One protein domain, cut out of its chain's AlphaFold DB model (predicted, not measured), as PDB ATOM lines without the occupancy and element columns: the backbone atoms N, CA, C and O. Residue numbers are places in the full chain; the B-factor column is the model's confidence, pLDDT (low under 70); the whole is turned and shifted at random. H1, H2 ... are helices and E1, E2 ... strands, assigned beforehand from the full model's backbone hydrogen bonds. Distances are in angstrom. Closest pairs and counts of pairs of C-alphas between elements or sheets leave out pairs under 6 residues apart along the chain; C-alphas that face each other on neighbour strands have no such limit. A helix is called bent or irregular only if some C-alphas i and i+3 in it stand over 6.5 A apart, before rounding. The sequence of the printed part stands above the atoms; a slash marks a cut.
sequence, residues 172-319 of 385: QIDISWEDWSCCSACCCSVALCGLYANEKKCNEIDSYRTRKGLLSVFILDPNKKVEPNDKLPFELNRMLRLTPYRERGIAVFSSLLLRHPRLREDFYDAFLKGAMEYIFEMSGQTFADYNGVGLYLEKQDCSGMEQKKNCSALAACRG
ATOM      1  N   GLN A 172      14.196  27.241   2.473       86.62
ATOM      2  CA  GLN A 172      13.996  27.092   3.915       86.62
ATOM      3  C   GLN A 172      12.595  27.584   4.277       86.62
ATOM      4  O   GLN A 172      12.156  28.614   3.770       86.62
ATOM      5  N   ILE A 173      11.906  26.875   5.172       87.50
ATOM      6  CA  ILE A 173      10.758  27.434   5.893       87.50
ATOM      7  C   ILE A 173      11.258  27.958   7.232       87.50
ATOM      8  O   ILE A 173      11.869  27.213   7.995       87.50
ATOM      9  N   ASP A 174      10.977  29.225   7.511       90.00
ATOM     10  CA  ASP A 174      11.282  29.862   8.790       90.00
ATOM     11  C   ASP A 174      10.178  30.859   9.173       90.00
ATOM     12  O   ASP A 174       9.275  31.156   8.386       90.00
ATOM     13  N   ILE A 175      10.228  31.380  10.394       91.56
ATOM     14  CA  ILE A 175       9.315  32.414  10.862       91.56
ATOM     15  C   ILE A 175       9.875  33.783  10.476       91.56
ATOM     16  O   ILE A 175      10.865  34.268  11.022       91.56
ATOM     17  N   SER A 176       9.180  34.433   9.551       94.38
ATOM     18  CA  SER A 176       9.414  35.820   9.168       94.38
ATOM     19  C   SER A 176       8.836  36.756  10.222       94.38
ATOM     20  O   SER A 176       7.619  36.942  10.289       94.38
ATOM     21  N   TRP A 177       9.692  37.313  11.075       94.50
ATOM     22  CA  TRP A 177       9.277  38.231  12.133       94.50
ATOM     23  C   TRP A 177       9.125  39.667  11.622       94.50
ATOM     24  O   TRP A 177      10.038  40.231  11.023       94.50
ATOM     25  N   GLU A 178       7.979  40.275  11.917       94.56
ATOM     26  CA  GLU A 178       7.787  41.720  11.860       94.56
ATOM     27  C   GLU A 178       8.592  42.422  12.963       94.56
ATOM     28  O   GLU A 178       9.027  41.816  13.953       94.56
ATOM     29  N   ASP A 179       8.754  43.733  12.796       95.19
ATOM     30  CA  ASP A 179       9.344  44.581  13.820       95.19
ATOM     31  C   ASP A 179       8.515  44.539  15.109       95.19
ATOM     32  O   ASP A 179       7.293  44.352  15.110       95.19
ATOM     33  N   TRP A 180       9.199  44.722  16.236       96.56
ATOM     34  CA  TRP A 180       8.527  44.862  17.519       96.56
ATOM     35  C   TRP A 180       7.616  46.084  17.522       96.56
ATOM     36  O   TRP A 180       8.034  47.185  17.163       96.56
ATOM     37  N   SER A 181       6.391  45.903  18.013       96.19
ATOM     38  CA  SER A 181       5.533  47.020  18.379       96.19
ATOM     39  C   SER A 181       6.145  47.814  19.536       96.19
ATOM     40  O   SER A 181       7.080  47.382  20.218       96.19
ATOM     41  N   CYS A 182       5.619  49.010  19.761       95.81
ATOM     42  CA  CYS A 182       6.006  49.806  20.914       95.81
ATOM     43  C   CYS A 182       5.426  49.215  22.197       95.81
ATOM     44  O   CYS A 182       4.363  48.594  22.187       95.81
ATOM     45  N   CYS A 183       6.103  49.460  23.315       95.00
ATOM     46  CA  CYS A 183       5.584  49.095  24.625       95.00
ATOM     47  C   CYS A 183       4.162  49.649  24.858       95.00
ATOM     48  O   CYS A 183       3.845  50.798  24.527       95.00
ATOM     49  N   SER A 184       3.297  48.802  25.418       91.00
ATOM     50  CA  SER A 184       1.879  49.096  25.628       91.00
ATOM     51  C   SER A 184       1.637  50.187  26.669       91.00
ATOM     52  O   SER A 184       0.701  50.968  26.514       91.00
ATOM     53  N   ALA A 185       2.472  50.259  27.709       84.88
ATOM     54  CA  ALA A 185       2.343  51.233  28.785       84.88
ATOM     55  C   ALA A 185       3.533  52.198  28.842       84.88
ATOM     56  O   ALA A 185       4.636  51.894  28.382       84.88
ATOM     57  N   CYS A 186       3.285  53.367  29.429       81.44
ATOM     58  CA  CYS A 186       4.260  54.432  29.600       81.44
ATOM     59  C   CYS A 186       4.179  55.019  31.007       81.44
ATOM     60  O   CYS A 186       3.109  55.020  31.616       81.44
ATOM     61  N   CYS A 187       5.308  55.522  31.506       82.31
ATOM     62  CA  CYS A 187       5.451  55.947  32.899       82.31
ATOM     63  C   CYS A 187       6.107  57.317  33.101       82.31
ATOM     64  O   CYS A 187       6.671  57.588  34.153       82.31
ATOM     65  N   CYS A 188       6.126  58.156  32.077       73.38
ATOM     66  CA  CYS A 188       7.102  59.240  31.994       73.38
ATOM     67  C   CYS A 188       6.515  60.639  32.222       73.38
ATOM     68  O   CYS A 188       7.152  61.450  32.883       73.38
ATOM     69  N   SER A 189       5.309  60.948  31.735       73.62
ATOM     70  CA  SER A 189       4.664  62.240  32.019       73.62
ATOM     71  C   SER A 189       3.153  62.110  32.136       73.62
ATOM     72  O   SER A 189       2.547  61.273  31.471       73.62
ATOM     73  N   VAL A 190       2.528  62.962  32.954       74.56
ATOM     74  CA  VAL A 190       1.059  63.013  33.076       74.56
ATOM     75  C   VAL A 190       0.414  63.394  31.740       74.56
ATOM     76  O   VAL A 190      -0.663  62.909  31.416       74.56
ATOM     77  N   ALA A 191       1.100  64.195  30.919       69.69
ATOM     78  CA  ALA A 191       0.607  64.601  29.606       69.69
ATOM     79  C   ALA A 191       0.431  63.417  28.634       69.69
ATOM     80  O   ALA A 191      -0.539  63.391  27.884       69.69
ATOM     81  N   LEU A 192       1.343  62.436  28.658       69.44
ATOM     82  CA  LEU A 192       1.312  61.280  27.748       69.44
ATOM     83  C   LEU A 192       0.726  60.018  28.393       69.44
ATOM     84  O   LEU A 192       0.093  59.212  27.717       69.44
ATOM     85  N   CYS A 193       0.932  59.847  29.698       73.06
ATOM     86  CA  CYS A 193       0.592  58.635  30.446       73.06
ATOM     87  C   CYS A 193      -0.562  58.844  31.436       73.06
ATOM     88  O   CYS A 193      -0.974  57.901  32.113       73.06
ATOM     89  N   GLY A 194      -1.090  60.066  31.556       77.88
ATOM     90  CA  GLY A 194      -2.167  60.394  32.486       77.88
ATOM     91  C   GLY A 194      -1.802  60.078  33.938       77.88
ATOM     92  O   GLY A 194      -0.695  60.342  34.410       77.88
ATOM     93  N   LEU A 195      -2.738  59.451  34.647       73.25
ATOM     94  CA  LEU A 195      -2.605  59.075  36.062       73.25
ATOM     95  C   LEU A 195      -1.507  58.030  36.341       73.25
ATOM     96  O   LEU A 195      -1.212  57.745  37.504       73.25
ATOM     97  N   TYR A 196      -0.905  57.459  35.297       70.19
ATOM     98  CA  TYR A 196       0.110  56.410  35.384       70.19
ATOM     99  C   TYR A 196       1.552  56.932  35.364       70.19
ATOM    100  O   TYR A 196       2.493  56.148  35.410       70.19
ATOM    101  N   ALA A 197       1.738  58.255  35.349       73.75
ATOM    102  CA  ALA A 197       3.059  58.881  35.419       73.75
ATOM    103  C   ALA A 197       3.737  58.771  36.801       73.75
ATOM    104  O   ALA A 197       4.910  59.097  36.937       73.75
ATOM    105  N   ASN A 198       3.017  58.334  37.839       79.19
ATOM    106  CA  ASN A 198       3.600  58.112  39.162       79.19
ATOM    107  C   ASN A 198       4.486  56.854  39.146       79.19
ATOM    108  O   ASN A 198       4.011  55.781  38.779       79.19
ATOM    109  N   GLU A 199       5.734  56.962  39.608       79.81
ATOM    110  CA  GLU A 199       6.714  55.865  39.652       79.81
ATOM    111  C   GLU A 199       6.188  54.601  40.355       79.81
ATOM    112  O   GLU A 199       6.411  53.482  39.887       79.81
ATOM    113  N   LYS A 200       5.416  54.757  41.438       83.75
ATOM    114  CA  LYS A 200       4.818  53.624  42.154       83.75
ATOM    115  C   LYS A 200       3.793  52.895  41.283       83.75
ATOM    116  O   LYS A 200       3.883  51.683  41.121       83.75
ATOM    117  N   LYS A 201       2.876  53.644  40.660       83.25
ATOM    118  CA  LYS A 201       1.852  53.083  39.760       83.25
ATOM    119  C   LYS A 201       2.466  52.533  38.474       83.25
ATOM    120  O   LYS A 201       1.993  51.536  37.951       83.25
ATOM    121  N   CYS A 202       3.548  53.131  37.986       82.69
ATOM    122  CA  CYS A 202       4.268  52.651  36.811       82.69
ATOM    123  C   CYS A 202       4.778  51.213  36.971       82.69
ATOM    124  O   CYS A 202       4.684  50.395  36.050       82.69
ATOM    125  N   ASN A 203       5.352  50.905  38.136       85.00
ATOM    126  CA  ASN A 203       5.889  49.575  38.408       85.00
ATOM    127  C   ASN A 203       4.782  48.519  38.523       85.00
ATOM    128  O   ASN A 203       5.032  47.354  38.238       85.00
ATOM    129  N   GLU A 204       3.564  48.933  38.880       87.75
ATOM    130  CA  GLU A 204       2.382  48.068  38.953       87.75
ATOM    131  C   GLU A 204       1.774  47.775  37.572       87.75
ATOM    132  O   GLU A 204       1.015  46.818  37.429       87.75
ATOM    133  N   ILE A 205       2.102  48.571  36.547       86.88
ATOM    134  CA  ILE A 205       1.569  48.372  35.199       86.88
ATOM    135  C   ILE A 205       2.461  47.426  34.414       86.88
ATOM    136  O   ILE A 205       3.616  47.719  34.072       86.88
ATOM    137  N   ASP A 206       1.854  46.320  34.028       90.31
ATOM    138  CA  ASP A 206       2.398  45.419  33.042       90.31
ATOM    139  C   ASP A 206       2.516  46.119  31.680       90.31
ATOM    140  O   ASP A 206       1.532  46.558  31.077       90.31
ATOM    141  N   SER A 207       3.744  46.206  31.172       92.94
ATOM    142  CA  SER A 207       4.018  46.778  29.859       92.94
ATOM    143  C   SER A 207       4.616  45.715  28.970       92.94
ATOM    144  O   SER A 207       5.614  45.101  29.330       92.94
ATOM    145  N   TYR A 208       4.065  45.551  27.776       95.19
ATOM    146  CA  TYR A 208       4.558  44.568  26.828       95.19
ATOM    147  C   TYR A 208       4.654  45.163  25.438       95.19
ATOM    148  O   TYR A 208       3.875  46.040  25.071       95.19
ATOM    149  N   ARG A 209       5.579  44.633  24.650       96.19
ATOM    150  CA  ARG A 209       5.576  44.781  23.201       96.19
ATOM    151  C   ARG A 209       5.327  43.436  22.553       96.19
ATOM    152  O   ARG A 209       5.583  42.386  23.143       96.19
ATOM    153  N   THR A 210       4.804  43.476  21.345       96.00
ATOM    154  CA  THR A 210       4.437  42.295  20.572       96.00
ATOM    155  C   THR A 210       5.025  42.372  19.179       96.00
ATOM    156  O   THR A 210       5.164  43.457  18.625       96.00
ATOM    157  N   ARG A 211       5.347  41.231  18.588       96.50
ATOM    158  CA  ARG A 211       5.632  41.143  17.156       96.50
ATOM    159  C   ARG A 211       4.917  39.954  16.556       96.50
ATOM    160  O   ARG A 211       4.628  38.971  17.245       96.50
ATOM    161  N   LYS A 212       4.611  40.075  15.275       94.50
ATOM    162  CA  LYS A 212       3.970  39.026  14.492       94.50
ATOM    163  C   LYS A 212       5.043  38.275  13.725       94.50
ATOM    164  O   LYS A 212       5.966  38.890  13.212       94.50
ATOM    165  N   GLY A 213       4.930  36.962  13.667       94.12
ATOM    166  CA  GLY A 213       5.765  36.102  12.845       94.12
ATOM    167  C   GLY A 213       4.898  35.383  11.829       94.12
ATOM    168  O   GLY A 213       3.839  34.886  12.193       94.12
ATOM    169  N   LEU A 214       5.311  35.311  10.572       93.12
ATOM    170  CA  LEU A 214       4.619  34.524   9.554       93.12
ATOM    171  C   LEU A 214       5.491  33.353   9.131       93.12
ATOM    172  O   LEU A 214       6.632  33.559   8.717       93.12
ATOM    173  N   LEU A 215       4.945  32.138   9.172       92.31
ATOM    174  CA  LEU A 215       5.599  30.976   8.583       92.31
ATOM    175  C   LEU A 215       5.800  31.227   7.092       92.31
ATOM    176  O   LEU A 215       4.823  31.357   6.351       92.31
ATOM    177  N   SER A 216       7.050  31.336   6.664       94.06
ATOM    178  CA  SER A 216       7.404  31.838   5.344       94.06
ATOM    179  C   SER A 216       8.481  30.988   4.696       94.06
ATOM    180  O   SER A 216       9.334  30.414   5.366       94.06
ATOM    181  N   VAL A 217       8.431  30.921   3.370       92.25
ATOM    182  CA  VAL A 217       9.440  30.271   2.538       92.25
ATOM    183  C   VAL A 217      10.496  31.295   2.138       92.25
ATOM    184  O   VAL A 217      10.155  32.378   1.660       92.25
ATOM    185  N   PHE A 218      11.763  30.922   2.276       91.62
ATOM    186  CA  PHE A 218      12.943  31.708   1.937       91.62
ATOM    187  C   PHE A 218      13.842  30.962   0.950       91.62
ATOM    188  O   PHE A 218      13.811  29.735   0.866       91.62
ATOM    189  N   ILE A 219      14.686  31.721   0.246       89.81
ATOM    190  CA  ILE A 219      15.874  31.186  -0.428       89.81
ATOM    191  C   ILE A 219      17.063  31.367   0.519       89.81
ATOM    192  O   ILE A 219      17.358  32.492   0.920       89.81
ATOM    193  N   LEU A 220      17.760  30.275   0.836       86.38
ATOM    194  CA  LEU A 220      18.932  30.268   1.719       86.38
ATOM    195  C   LEU A 220      20.119  31.027   1.120       86.38
ATOM    196  O   LEU A 220      20.780  31.804   1.805       86.38
ATOM    197  N   ASP A 221      20.391  30.803  -0.166       85.81
ATOM    198  CA  ASP A 221      21.478  31.457  -0.887       85.81
ATOM    199  C   ASP A 221      20.928  32.172  -2.130       85.81
ATOM    200  O   ASP A 221      20.645  31.529  -3.146       85.81
ATOM    201  N   PRO A 222      20.771  33.508  -2.090       83.25
ATOM    202  CA  PRO A 222      20.225  34.260  -3.211       83.25
ATOM    203  C   PRO A 222      21.160  34.273  -4.424       83.25
ATOM    204  O   PRO A 222      20.729  34.699  -5.489       83.25
ATOM    205  N   ASN A 223      22.415  33.833  -4.317       84.06
ATOM    206  CA  ASN A 223      23.337  33.773  -5.451       84.06
ATOM    207  C   ASN A 223      23.321  32.408  -6.138       84.06
ATOM    208  O   ASN A 223      23.602  32.321  -7.334       84.06
ATOM    209  N   LYS A 224      22.955  31.347  -5.418       81.31
ATOM    210  CA  LYS A 224      22.790  30.027  -6.021       81.31
ATOM    211  C   LYS A 224      21.487  29.971  -6.785       81.31
ATOM    212  O   LYS A 224      20.461  30.496  -6.351       81.31
ATOM    213  N   LYS A 225      21.525  29.355  -7.962       71.94
ATOM    214  CA  LYS A 225      20.301  28.987  -8.662       71.94
ATOM    215  C   LYS A 225      19.632  27.928  -7.793       71.94
ATOM    216  O   LYS A 225      20.262  26.922  -7.497       71.94
ATOM    217  N   VAL A 226      18.389  28.167  -7.382       72.75
ATOM    218  CA  VAL A 226      17.537  27.056  -6.959       72.75
ATOM    219  C   VAL A 226      17.345  26.270  -8.241       72.75
ATOM    220  O   VAL A 226      16.673  26.761  -9.155       72.75
ATOM    221  N   GLU A 227      18.110  25.189  -8.400       62.84
ATOM    222  CA  GLU A 227      17.980  24.377  -9.593       62.84
ATOM    223  C   GLU A 227      16.546  23.877  -9.593       62.84
ATOM    224  O   GLU A 227      16.100  23.284  -8.606       62.84
ATOM    225  N   PRO A 228      15.777  24.179 -10.645       52.62
ATOM    226  CA  PRO A 228      14.516  23.519 -10.796       52.62
ATOM    227  C   PRO A 228      14.890  22.058 -11.052       52.62
ATOM    228  O   PRO A 228      15.120  21.662 -12.184       52.62
ATOM    229  N   ASN A 229      14.876  21.224 -10.010       55.28
ATOM    230  CA  ASN A 229      14.101  20.004 -10.182       55.28
ATOM    231  C   ASN A 229      12.797  20.515 -10.793       55.28
ATOM    232  O   ASN A 229      12.190  21.377 -10.157       55.28
ATOM    233  N   ASP A 230      12.477  20.120 -12.033       57.06
ATOM    234  CA  ASP A 230      11.564  20.756 -13.017       57.06
ATOM    235  C   ASP A 230      10.195  21.270 -12.501       57.06
ATOM    236  O   ASP A 230       9.405  21.858 -13.230       57.06
ATOM    237  N   LYS A 231       9.911  21.043 -11.226       66.00
ATOM    238  CA  LYS A 231       8.740  21.372 -10.434       66.00
ATOM    239  C   LYS A 231       8.750  22.770  -9.812       66.00
ATOM    240  O   LYS A 231       7.668  23.285  -9.572       66.00
ATOM    241  N   LEU A 232       9.897  23.408  -9.523       72.50
ATOM    242  CA  LEU A 232       9.844  24.741  -8.894       72.50
ATOM    243  C   LEU A 232       9.498  25.822  -9.933       72.50
ATOM    244  O   LEU A 232      10.294  26.055 -10.849       72.50
ATOM    245  N   PRO A 233       8.375  26.557  -9.790       78.00
ATOM    246  CA  PRO A 233       8.001  27.568 -10.768       78.00
ATOM    247  C   PRO A 233       9.074  28.654 -10.872       78.00
ATOM    248  O   PRO A 233       9.451  29.272  -9.873       78.00
ATOM    249  N   PHE A 234       9.528  28.950 -12.093       84.50
ATOM    250  CA  PHE A 234      10.458  30.057 -12.369       84.50
ATOM    251  C   PHE A 234       9.991  31.378 -11.728       84.50
ATOM    252  O   PHE A 234      10.795  32.163 -11.223       84.50
ATOM    253  N   GLU A 235       8.674  31.590 -11.707       87.44
ATOM    254  CA  GLU A 235       8.001  32.721 -11.073       87.44
ATOM    255  C   GLU A 235       8.303  32.809  -9.568       87.44
ATOM    256  O   GLU A 235       8.635  33.890  -9.082       87.44
ATOM    257  N   LEU A 236       8.275  31.687  -8.841       88.81
ATOM    258  CA  LEU A 236       8.579  31.631  -7.408       88.81
ATOM    259  C   LEU A 236      10.031  32.005  -7.115       88.81
ATOM    260  O   LEU A 236      10.287  32.876  -6.284       88.81
ATOM    261  N   ASN A 237      10.973  31.398  -7.842       88.12
ATOM    262  CA  ASN A 237      12.394  31.713  -7.699       88.12
ATOM    263  C   ASN A 237      12.671  33.192  -8.017       88.12
ATOM    264  O   ASN A 237      13.490  33.827  -7.357       88.12
ATOM    265  N   ARG A 238      11.966  33.771  -8.998       90.25
ATOM    266  CA  ARG A 238      12.057  35.204  -9.292       90.25
ATOM    267  C   ARG A 238      11.494  36.054  -8.152       90.25
ATOM    268  O   ARG A 238      12.148  37.019  -7.771       90.25
ATOM    269  N   MET A 239      10.325  35.716  -7.602       92.25
ATOM    270  CA  MET A 239       9.702  36.480  -6.514       92.25
ATOM    271  C   MET A 239      10.555  36.485  -5.249       92.25
ATOM    272  O   MET A 239      10.822  37.556  -4.717       92.25
ATOM    273  N   LEU A 240      11.053  35.324  -4.817       91.50
ATOM    274  CA  LEU A 240      11.885  35.194  -3.615       91.50
ATOM    275  C   LEU A 240      13.233  35.935  -3.710       91.50
ATOM    276  O   LEU A 240      13.916  36.101  -2.705       91.50
ATOM    277  N   ARG A 241      13.627  36.417  -4.895       91.94
ATOM    278  CA  ARG A 241      14.824  37.257  -5.092       91.94
ATOM    279  C   ARG A 241      14.543  38.756  -5.018       91.94
ATOM    280  O   ARG A 241      15.489  39.540  -4.978       91.94
ATOM    281  N   LEU A 242      13.276  39.165  -5.017       93.44
ATOM    282  CA  LEU A 242      12.858  40.566  -4.993       93.44
ATOM    283  C   LEU A 242      12.516  41.003  -3.566       93.44
ATOM    284  O   LEU A 242      11.897  40.253  -2.815       93.44
ATOM    285  N   THR A 243      12.867  42.233  -3.189       92.62
ATOM    286  CA  THR A 243      12.351  42.862  -1.960       92.62
ATOM    287  C   THR A 243      10.837  43.098  -2.122       92.62
ATOM    288  O   THR A 243      10.414  43.549  -3.191       92.62
ATOM    289  N   PRO A 244      10.002  42.793  -1.110       93.31
ATOM    290  CA  PRO A 244      10.365  42.396   0.257       93.31
ATOM    291  C   PRO A 244      10.565  40.886   0.475       93.31
ATOM    292  O   PRO A 244      11.058  40.494   1.528       93.31
ATOM    293  N   TYR A 245      10.215  40.027  -0.483       93.94
ATOM    294  CA  TYR A 245      10.227  38.565  -0.321       93.94
ATOM    295  C   TYR A 245      11.619  37.967  -0.108       93.94
ATOM    296  O   TYR A 245      11.749  36.934   0.536       93.94
ATOM    297  N   ARG A 246      12.667  38.631  -0.594       93.25
ATOM    298  CA  ARG A 246      14.050  38.254  -0.299       93.25
ATOM    299  C   ARG A 246      14.367  38.320   1.195       93.25
ATOM    300  O   ARG A 246      15.107  37.488   1.700       93.25
ATOM    301  N   GLU A 247      13.836  39.326   1.879       91.94
ATOM    302  CA  GLU A 247      14.126  39.606   3.290       91.94
ATOM    303  C   GLU A 247      13.102  38.953   4.215       91.94
ATOM    304  O   GLU A 247      13.441  38.527   5.313       91.94
ATOM    305  N   ARG A 248      11.842  38.879   3.775       93.25
ATOM    306  CA  ARG A 248      10.711  38.441   4.599       93.25
ATOM    307  C   ARG A 248      10.125  37.094   4.180       93.25
ATOM    308  O   ARG A 248       9.206  36.618   4.836       93.25
ATOM    309  N   GLY A 249      10.620  36.491   3.106       94.50
ATOM    310  CA  GLY A 249      10.041  35.283   2.531       94.50
ATOM    311  C   GLY A 249       8.627  35.499   1.990       94.50
ATOM    312  O   GLY A 249       8.089  36.609   1.972       94.50
ATOM    313  N   ILE A 250       8.013  34.413   1.530       94.75
ATOM    314  CA  ILE A 250       6.596  34.373   1.157       94.75
ATOM    315  C   ILE A 250       5.868  33.513   2.179       94.75
ATOM    316  O   ILE A 250       6.197  32.337   2.331       94.75
ATOM    317  N   ALA A 251       4.868  34.079   2.857       95.19
ATOM    318  CA  ALA A 251       4.090  33.333   3.838       95.19
ATOM    319  C   ALA A 251       3.440  32.092   3.195       95.19
ATOM    320  O   ALA A 251       2.821  32.192   2.132       95.19
ATOM    321  N   VAL A 252       3.568  30.937   3.855       93.00
ATOM    322  CA  VAL A 252       3.125  29.618   3.366       93.00
ATOM    323  C   VAL A 252       1.635  29.627   3.022       93.00
ATOM    324  O   VAL A 252       1.234  29.145   1.969       93.00
ATOM    325  N   PHE A 253       0.824  30.269   3.863       91.88
ATOM    326  CA  PHE A 253      -0.625  30.395   3.677       91.88
ATOM    327  C   PHE A 253      -1.035  31.701   2.981       91.88
ATOM    328  O   PHE A 253      -2.182  32.143   3.082       91.88
ATOM    329  N   SER A 254      -0.103  32.371   2.297       93.25
ATOM    330  CA  SER A 254      -0.419  33.604   1.579       93.25
ATOM    331  C   SER A 254      -1.381  33.346   0.421       93.25
ATOM    332  O   SER A 254      -1.312  32.337  -0.284       93.25
ATOM    333  N   SER A 255      -2.241  34.329   0.150       90.25
ATOM    334  CA  SER A 255      -3.086  34.319  -1.046       90.25
ATOM    335  C   SER A 255      -2.265  34.260  -2.338       90.25
ATOM    336  O   SER A 255      -2.762  33.746  -3.331       90.25
ATOM    337  N   LEU A 256      -1.015  34.740  -2.320       90.75
ATOM    338  CA  LEU A 256      -0.087  34.650  -3.444       90.75
ATOM    339  C   LEU A 256       0.179  33.190  -3.833       90.75
ATOM    340  O   LEU A 256      -0.014  32.837  -4.994       90.75
ATOM    341  N   LEU A 257       0.562  32.344  -2.870       90.12
ATOM    342  CA  LEU A 257       0.809  30.921  -3.125       90.12
ATOM    343  C   LEU A 257      -0.488  30.161  -3.416       90.12
ATOM    344  O   LEU A 257      -0.524  29.340  -4.323       90.12
ATOM    345  N   LEU A 258      -1.564  30.460  -2.683       89.69
ATOM    346  CA  LEU A 258      -2.802  29.676  -2.744       89.69
ATOM    347  C   LEU A 258      -3.730  30.037  -3.912       89.69
ATOM    348  O   LEU A 258      -4.553  29.213  -4.309       89.69
ATOM    349  N   ARG A 259      -3.665  31.263  -4.448       90.06
ATOM    350  CA  ARG A 259      -4.554  31.701  -5.544       90.06
ATOM    351  C   ARG A 259      -3.904  31.641  -6.916       90.06
ATOM    352  O   ARG A 259      -4.636  31.610  -7.901       90.06
ATOM    353  N   HIS A 260      -2.576  31.654  -7.005       92.06
ATOM    354  CA  HIS A 260      -1.896  31.555  -8.291       92.06
ATOM    355  C   HIS A 260      -1.815  30.078  -8.711       92.06
ATOM    356  O   HIS A 260      -1.077  29.338  -8.061       92.06
ATOM    357  N   PRO A 261      -2.511  29.626  -9.776       91.62
ATOM    358  CA  PRO A 261      -2.679  28.196 -10.065       91.62
ATOM    359  C   PRO A 261      -1.358  27.427 -10.131       91.62
ATOM    360  O   PRO A 261      -1.209  26.424  -9.453       91.62
ATOM    361  N   ARG A 262      -0.349  27.977 -10.822       89.25
ATOM    362  CA  ARG A 262       0.994  27.372 -10.899       89.25
ATOM    363  C   ARG A 262       1.710  27.284  -9.554       89.25
ATOM    364  O   ARG A 262       2.331  26.282  -9.249       89.25
ATOM    365  N   LEU A 263       1.639  28.327  -8.723       90.50
ATOM    366  CA  LEU A 263       2.302  28.289  -7.411       90.50
ATOM    367  C   LEU A 263       1.572  27.346  -6.463       90.50
ATOM    368  O   LEU A 263       2.198  26.714  -5.617       90.50
ATOM    369  N   ARG A 264       0.253  27.250  -6.608       92.50
ATOM    370  CA  ARG A 264      -0.561  26.334  -5.836       92.50
ATOM    371  C   ARG A 264      -0.263  24.891  -6.229       92.50
ATOM    372  O   ARG A 264       0.148  24.123  -5.377       92.50
ATOM    373  N   GLU A 265      -0.442  24.541  -7.495       91.19
ATOM    374  CA  GLU A 265      -0.342  23.162  -7.977       91.19
ATOM    375  C   GLU A 265       1.111  22.669  -7.959       91.19
ATOM    376  O   GLU A 265       1.408  21.647  -7.339       91.19
ATOM    377  N   ASP A 266       2.033  23.429  -8.556       88.56
ATOM    378  CA  ASP A 266       3.408  22.969  -8.793       88.56
ATOM    379  C   ASP A 266       4.316  23.127  -7.565       88.56
ATOM    380  O   ASP A 266       5.346  22.460  -7.462       88.56
ATOM    381  N   PHE A 267       3.954  23.999  -6.616       87.88
ATOM    382  CA  PHE A 267       4.768  24.255  -5.425       87.88
ATOM    383  C   PHE A 267       4.045  23.979  -4.108       87.88
ATOM    384  O   PHE A 267       4.558  23.219  -3.287       87.88
ATOM    385  N   TYR A 268       2.873  24.566  -3.866       91.06
ATOM    386  CA  TYR A 268       2.194  24.368  -2.589       91.06
ATOM    387  C   TYR A 268       1.718  22.920  -2.426       91.06
ATOM    388  O   TYR A 268       2.147  22.241  -1.501       91.06
ATOM    389  N   ASP A 269       0.884  22.422  -3.336       90.81
ATOM    390  CA  ASP A 269       0.290  21.088  -3.267       90.81
ATOM    391  C   ASP A 269       1.335  19.991  -3.530       90.81
ATOM    392  O   ASP A 269       1.349  18.983  -2.824       90.81
ATOM    393  N   ALA A 270       2.241  20.195  -4.495       87.69
ATOM    394  CA  ALA A 270       3.249  19.198  -4.864       87.69
ATOM    395  C   ALA A 270       4.450  19.099  -3.903       87.69
ATOM    396  O   ALA A 270       5.094  18.048  -3.861       87.69
ATOM    397  N   PHE A 271       4.787  20.170  -3.172       84.69
ATOM    398  CA  PHE A 271       6.002  20.221  -2.347       84.69
ATOM    399  C   PHE A 271       5.735  20.671  -0.908       84.69
ATOM    400  O   PHE A 271       6.034  19.928   0.025       84.69
ATOM    401  N   LEU A 272       5.146  21.855  -0.696       88.00
ATOM    402  CA  LEU A 272       4.952  22.388   0.661       88.00
ATOM    403  C   LEU A 272       3.991  21.545   1.500       88.00
ATOM    404  O   LEU A 272       4.249  21.316   2.678       88.00
ATOM    405  N   LYS A 273       2.879  21.101   0.916       90.31
ATOM    406  CA  LYS A 273       1.774  20.471   1.637       90.31
ATOM    407  C   LYS A 273       2.213  19.204   2.364       90.31
ATOM    408  O   LYS A 273       1.921  19.078   3.545       90.31
ATOM    409  N   GLY A 274       2.970  18.328   1.702       88.94
ATOM    410  CA  GLY A 274       3.476  17.099   2.325       88.94
ATOM    411  C   GLY A 274       4.441  17.373   3.482       88.94
ATOM    412  O   GLY A 274       4.374  16.717   4.519       88.94
ATOM    413  N   ALA A 275       5.298  18.391   3.355       85.38
ATOM    414  CA  ALA A 275       6.168  18.800   4.454       85.38
ATOM    415  C   ALA A 275       5.377  19.394   5.622       85.38
ATOM    416  O   ALA A 275       5.659  19.086   6.776       85.38
ATOM    417  N   MET A 276       4.351  20.200   5.337       87.94
ATOM    418  CA  MET A 276       3.456  20.725   6.364       87.94
ATOM    419  C   MET A 276       2.702  19.594   7.068       87.94
ATOM    420  O   MET A 276       2.713  19.544   8.291       87.94
ATOM    421  N   GLU A 277       2.120  18.651   6.328       90.75
ATOM    422  CA  GLU A 277       1.463  17.464   6.886       90.75
ATOM    423  C   GLU A 277       2.381  16.709   7.854       90.75
ATOM    424  O   GLU A 277       1.975  16.442   8.982       90.75
ATOM    425  N   TYR A 278       3.641  16.486   7.468       86.94
ATOM    426  CA  TYR A 278       4.638  15.843   8.324       86.94
ATOM    427  C   TYR A 278       4.931  16.630   9.616       86.94
ATOM    428  O   TYR A 278       4.949  16.056  10.706       86.94
ATOM    429  N   ILE A 279       5.126  17.953   9.535       83.94
ATOM    430  CA  ILE A 279       5.354  18.805  10.721       83.94
ATOM    431  C   ILE A 279       4.152  18.753  11.664       83.94
ATOM    432  O   ILE A 279       4.315  18.638  12.881       83.94
ATOM    433  N   PHE A 280       2.946  18.866  11.107       85.06
ATOM    434  CA  PHE A 280       1.714  18.860  11.880       85.06
ATOM    435  C   PHE A 280       1.511  17.507  12.563       85.06
ATOM    436  O   PHE A 280       1.255  17.472  13.769       85.06
ATOM    437  N   GLU A 281       1.748  16.403  11.857       88.50
ATOM    438  CA  GLU A 281       1.657  15.057  12.420       88.50
ATOM    439  C   GLU A 281       2.645  14.856  13.580       88.50
ATOM    440  O   GLU A 281       2.254  14.384  14.649       88.50
ATOM    441  N   MET A 282       3.892  15.324  13.441       85.44
ATOM    442  CA  MET A 282       4.869  15.319  14.541       85.44
ATOM    443  C   MET A 282       4.421  16.150  15.751       85.44
ATOM    444  O   MET A 282       4.837  15.879  16.879       85.44
ATOM    445  N   SER A 283       3.575  17.158  15.534       82.19
ATOM    446  CA  SER A 283       2.984  17.976  16.596       82.19
ATOM    447  C   SER A 283       1.706  17.388  17.213       82.19
ATOM    448  O   SER A 283       1.101  18.008  18.087       82.19
ATOM    449  N   GLY A 284       1.275  16.202  16.768       89.12
ATOM    450  CA  GLY A 284       0.031  15.572  17.214       89.12
ATOM    451  C   GLY A 284      -1.232  16.280  16.713       89.12
ATOM    452  O   GLY A 284      -2.289  16.142  17.325       89.12
ATOM    453  N   GLN A 285      -1.132  17.054  15.629       87.25
ATOM    454  CA  GLN A 285      -2.253  17.732  14.976       87.25
ATOM    455  C   GLN A 285      -2.386  17.244  13.532       87.25
ATOM    456  O   GLN A 285      -1.388  16.955  12.878       87.25
ATOM    457  N   THR A 286      -3.606  17.164  12.999       90.19
ATOM    458  CA  THR A 286      -3.770  16.900  11.564       90.19
ATOM    459  C   THR A 286      -3.731  18.220  10.801       90.19
ATOM    460  O   THR A 286      -4.289  19.228  11.238       90.19
ATOM    461  N   PHE A 287      -3.079  18.232   9.639       88.25
ATOM    462  CA  PHE A 287      -3.056  19.421   8.785       88.25
ATOM    463  C   PHE A 287      -4.454  19.799   8.272       88.25
ATOM    464  O   PHE A 287      -4.741  20.976   8.076       88.25
ATOM    465  N   ALA A 288      -5.341  18.813   8.100       88.19
ATOM    466  CA  ALA A 288      -6.722  19.031   7.674       88.19
ATOM    467  C   ALA A 288      -7.546  19.824   8.704       88.19
ATOM    468  O   ALA A 288      -8.421  20.595   8.313       88.19
ATOM    469  N   ASP A 289      -7.240  19.675   9.995       87.75
ATOM    470  CA  ASP A 289      -7.918  20.391  11.080       87.75
ATOM    471  C   ASP A 289      -7.304  21.780  11.351       87.75
ATOM    472  O   ASP A 289      -7.842  22.574  12.133       87.75
ATOM    473  N   TYR A 290      -6.171  22.106  10.717       83.81
ATOM    474  CA  TYR A 290      -5.482  23.371  10.933       83.81
ATOM    475  C   TYR A 290      -6.162  24.525  10.185       83.81
ATOM    476  O   TYR A 290      -5.958  24.746   8.995       83.81
ATOM    477  N   ASN A 291      -6.914  25.335  10.931       81.12
ATOM    478  CA  ASN A 291      -7.541  26.567  10.435       81.12
ATOM    479  C   ASN A 291      -6.668  27.824  10.617       81.12
ATOM    480  O   ASN A 291      -7.136  28.949  10.424       81.12
ATOM    481  N   GLY A 292      -5.417  27.667  11.059       81.06
ATOM    482  CA  GLY A 292      -4.521  28.796  11.279       81.06
ATOM    483  C   GLY A 292      -3.930  29.341   9.976       81.06
ATOM    484  O   GLY A 292      -3.916  28.691   8.938       81.06
ATOM    485  N   VAL A 293      -3.401  30.562  10.039       83.12
ATOM    486  CA  VAL A 293      -2.763  31.240   8.893       83.12
ATOM    487  C   VAL A 293      -1.231  31.188   8.953       83.12
ATOM    488  O   VAL A 293      -0.557  31.979   8.298       83.12
ATOM    489  N   GLY A 294      -0.659  30.307   9.784       85.81
ATOM    490  CA  GLY A 294       0.783  30.281  10.057       85.81
ATOM    491  C   GLY A 294       1.285  31.549  10.756       85.81
ATOM    492  O   GLY A 294       2.416  31.968  10.522       85.81
ATOM    493  N   LEU A 295       0.433  32.187  11.566       89.50
ATOM    494  CA  LEU A 295       0.764  33.386  12.335       89.50
ATOM    495  C   LEU A 295       1.240  33.007  13.738       89.50
ATOM    496  O   LEU A 295       0.532  32.340  14.489       89.50
ATOM    497  N   TYR A 296       2.401  33.529  14.102       89.62
ATOM    498  CA  TYR A 296       2.987  33.471  15.429       89.62
ATOM    499  C   TYR A 296       2.894  34.846  16.080       89.62
ATOM    500  O   TYR A 296       3.055  35.879  15.429       89.62
ATOM    501  N   LEU A 297       2.636  34.862  17.381       92.38
ATOM    502  CA  LEU A 297       2.641  36.077  18.183       92.38
ATOM    503  C   LEU A 297       3.675  35.914  19.282       92.38
ATOM    504  O   LEU A 297       3.567  35.017  20.115       92.38
ATOM    505  N   GLU A 298       4.663  36.800  19.290       93.88
ATOM    506  CA  GLU A 298       5.632  36.880  20.372       93.88
ATOM    507  C   GLU A 298       5.338  38.107  21.226       93.88
ATOM    508  O   GLU A 298       4.983  39.173  20.715       93.88
ATOM    509  N   LYS A 299       5.480  37.947  22.542       95.81
ATOM    510  CA  LYS A 299       5.250  38.989  23.537       95.81
ATOM    511  C   LYS A 299       6.490  39.111  24.414       95.81
ATOM    512  O   LYS A 299       6.970  38.112  24.940       95.81
ATOM    513  N   GLN A 300       6.974  40.335  24.597       96.06
ATOM    514  CA  GLN A 300       8.132  40.636  25.430       96.06
ATOM    515  C   GLN A 300       7.772  41.676  26.488       96.06
ATOM    516  O   GLN A 300       7.138  42.686  26.180       96.06
ATOM    517  N   ASP A 301       8.183  41.421  27.730       95.38
ATOM    518  CA  ASP A 301       8.055  42.367  28.841       95.38
ATOM    519  C   ASP A 301       8.961  43.590  28.630       95.38
ATOM    520  O   ASP A 301      10.139  43.476  28.289       95.38
ATOM    521  N   CYS A 302       8.384  44.769  28.839       95.31
ATOM    522  CA  CYS A 302       9.035  46.065  28.728       95.31
ATOM    523  C   CYS A 302       9.512  46.627  30.075       95.31
ATOM    524  O   CYS A 302       9.986  47.761  30.117       95.31
ATOM    525  N   SER A 303       9.399  45.892  31.183       91.12
ATOM    526  CA  SER A 303       9.744  46.396  32.522       91.12
ATOM    527  C   SER A 303      11.189  46.905  32.645       91.12
ATOM    528  O   SER A 303      11.444  47.860  33.380       91.12
ATOM    529  N   GLY A 304      12.121  46.332  31.877       89.75
ATOM    530  CA  GLY A 304      13.520  46.775  31.794       89.75
ATOM    531  C   GLY A 304      13.850  47.695  30.613       89.75
ATOM    532  O   GLY A 304      15.015  48.035  30.430       89.75
ATOM    533  N   MET A 305      12.871  48.074  29.786       93.12
ATOM    534  CA  MET A 305      13.119  48.826  28.554       93.12
ATOM    535  C   MET A 305      12.986  50.331  28.754       93.12
ATOM    536  O   MET A 305      12.087  50.812  29.445       93.12
ATOM    537  N   GLU A 306      13.830  51.084  28.049       91.44
ATOM    538  CA  GLU A 306      13.792  52.547  28.063       91.44
ATOM    539  C   GLU A 306      12.437  53.089  27.585       91.44
ATOM    540  O   GLU A 306      11.917  54.027  28.175       91.44
ATOM    541  N   GLN A 307      11.791  52.434  26.613       90.19
ATOM    542  CA  GLN A 307      10.458  52.814  26.122       90.19
ATOM    543  C   GLN A 307       9.380  52.876  27.220       90.19
ATOM    544  O   GLN A 307       8.440  53.653  27.094       90.19
ATOM    545  N   LYS A 308       9.491  52.094  28.305       89.81
ATOM    546  CA  LYS A 308       8.536  52.173  29.425       89.81
ATOM    547  C   LYS A 308       8.749  53.448  30.254       89.81
ATOM    548  O   LYS A 308       7.785  54.031  30.747       89.81
ATOM    549  N   LYS A 309      10.007  53.886  30.404       86.56
ATOM    550  CA  LYS A 309      10.427  54.964  31.320       86.56
ATOM    551  C   LYS A 309      10.691  56.312  30.637       86.56
ATOM    552  O   LYS A 309      10.654  57.331  31.313       86.56
ATOM    553  N   ASN A 310      10.935  56.339  29.328       88.12
ATOM    554  CA  ASN A 310      11.280  57.534  28.558       88.12
ATOM    555  C   ASN A 310      10.198  57.833  27.505       88.12
ATOM    556  O   ASN A 310      10.032  57.097  26.529       88.12
ATOM    557  N   CYS A 311       9.484  58.946  27.690       83.94
ATOM    558  CA  CYS A 311       8.402  59.395  26.806       83.94
ATOM    559  C   CYS A 311       8.890  59.686  25.394       83.94
ATOM    560  O   CYS A 311       8.208  59.345  24.432       83.94
ATOM    561  N   SER A 312      10.075  60.277  25.272       87.50
ATOM    562  CA  SER A 312      10.662  60.597  23.977       87.50
ATOM    563  C   SER A 312      10.992  59.318  23.201       87.50
ATOM    564  O   SER A 312      10.694  59.228  22.013       87.50
ATOM    565  N   ALA A 313      11.505  58.284  23.878       91.44
ATOM    566  CA  ALA A 313      11.773  56.984  23.257       91.44
ATOM    567  C   ALA A 313      10.485  56.261  22.823       91.44
ATOM    568  O   ALA A 313      10.431  55.673  21.740       91.44
ATOM    569  N   LEU A 314       9.434  56.308  23.648       90.31
ATOM    570  CA  LEU A 314       8.148  55.707  23.301       90.31
ATOM    571  C   LEU A 314       7.464  56.433  22.140       90.31
ATOM    572  O   LEU A 314       6.954  55.784  21.229       90.31
ATOM    573  N   ALA A 315       7.462  57.762  22.166       87.88
ATOM    574  CA  ALA A 315       6.881  58.568  21.109       87.88
ATOM    575  C   ALA A 315       7.624  58.384  19.786       87.88
ATOM    576  O   ALA A 315       6.984  58.132  18.770       87.88
ATOM    577  N   ALA A 316       8.961  58.377  19.811       90.81
ATOM    578  CA  ALA A 316       9.767  58.073  18.632       90.81
ATOM    579  C   ALA A 316       9.419  56.695  18.049       90.81
ATOM    580  O   ALA A 316       9.243  56.573  16.839       90.81
ATOM    581  N   CYS A 317       9.238  55.676  18.898       92.75
ATOM    582  CA  CYS A 317       8.774  54.360  18.456       92.75
ATOM    583  C   CYS A 317       7.398  54.430  17.768       92.75
ATOM    584  O   CYS A 317       7.178  53.774  16.752       92.75
ATOM    585  N   ARG A 318       6.473  55.240  18.299       89.38
ATOM    586  CA  ARG A 318       5.126  55.434  17.737       89.38
ATOM    587  C   ARG A 318       5.101  56.350  16.506       89.38
ATOM    588  O   ARG A 318       4.041  56.517  15.910       89.38
ATOM    589  N   GLY A 319       6.238  56.931  16.116       90.25
ATOM    590  CA  GLY A 319       6.303  57.947  15.064       90.25
ATOM    591  C   GLY A 319       5.684  59.288  15.475       90.25
ATOM    592  O   GLY A 319       5.305  60.082  14.618       90.25
TER     593      GLY A 319
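AT A GLANCE: This is residues 172 to 319 of the 385 residues of an uncharacterized protein of Strongylus vulgaris (UniProt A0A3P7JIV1). What shape do these atoms make? A long, narrow ribbon of three strands joins two loose groups of helices, H1, H2, H7 and H8 at one end and H3, H4, H5 and H6 at the other. E2 is the spine of the ribbon, with E1 beside its residues 213 to 218 and E3 beside its residues 208 to 214. What is it made of, and how large? The printed part has 148 residues, with eight named helices and three named strands in the order E1 H1 H2 E2 H3 H4 H5 H6 E3 H7 H8; the class is mixed, helices and strands, and the sheet runs E1, E2, E3, antiparallel. The whole is loose, with a radius of gyration of the C-alphas of 21.1 A, and elongated, spanning 64 by 37 by 24 A.

IN THESE COORDINATES: Which elements come first? E1, residues 172 to 177, begins at C-alpha (13.996, 27.092, 3.915); H1 is residues 190 to 197 and H2 residues 199 to 204. E2, residues 208 to 219, is 32.4 A long and bends by 61 degrees at residue 216. What follows? H3 is residues 234 to 239, H4 245 to 248 and H5 255 to 259. H6, residues 261 to 282, was assigned as one helix by its hydrogen bonds but is bent, with C-alphas 270 and 273 6.8 A apart; its arms are H6a, 261 to 270, 12.0 A, and H6b, 273 to 282, 14.2 A. Where does it end? E3, residues 295 to 301, is 20.2 A long; H7 is residues 306 to 309, and H8, 311 to 318, ends at C-alpha (5.126, 55.434, 17.737).

HOW THE PARTS SIT: How are the strands paired? N 174 and O 216 of E1 and E2 are 3.0 A apart, and N 211 and O 298 of E2 and E3 3.0 A, both within hydrogen-bond range. What is at the E1 end? H4 is on the sheet at a height of 5.8 A, over none of its strands; H5 and H6a touch, closest at C-alphas 258 and 264, 5.1 A. H3 and H6a are close but not clearly touching, at C-alphas 236 and 263, 7.1 A. What is at the other end? H7 and H8 touch only at the corner, closest at C-alphas 307 and 314, 4.7 A; H1 is close to but not clearly touching H2, at C-alphas 196 and 202, 5.8 A. How are the helix backbones? Every O i to N i+4 pair is within hydrogen-bond range in H3, H5, H6b and H8, against 1 of 4 in H1, with 2 of 5 O i to N i+3 pairs, 1 of 2 in H2 and 4 of 6 in H6a; H4 and H7 are too short for such a pair.

THE WHOLE: How far does it reach? The two C-alphas farthest apart, those of Asn 198 and Asp 230, are 64.7 A apart, and the printed part has no cut. Which links are long, and where is confidence low? The links E1 to H1, E2 to H3 and H6 to E3 are long; pLDDT is under 70 at residues 191 to 192 and 227 to 231.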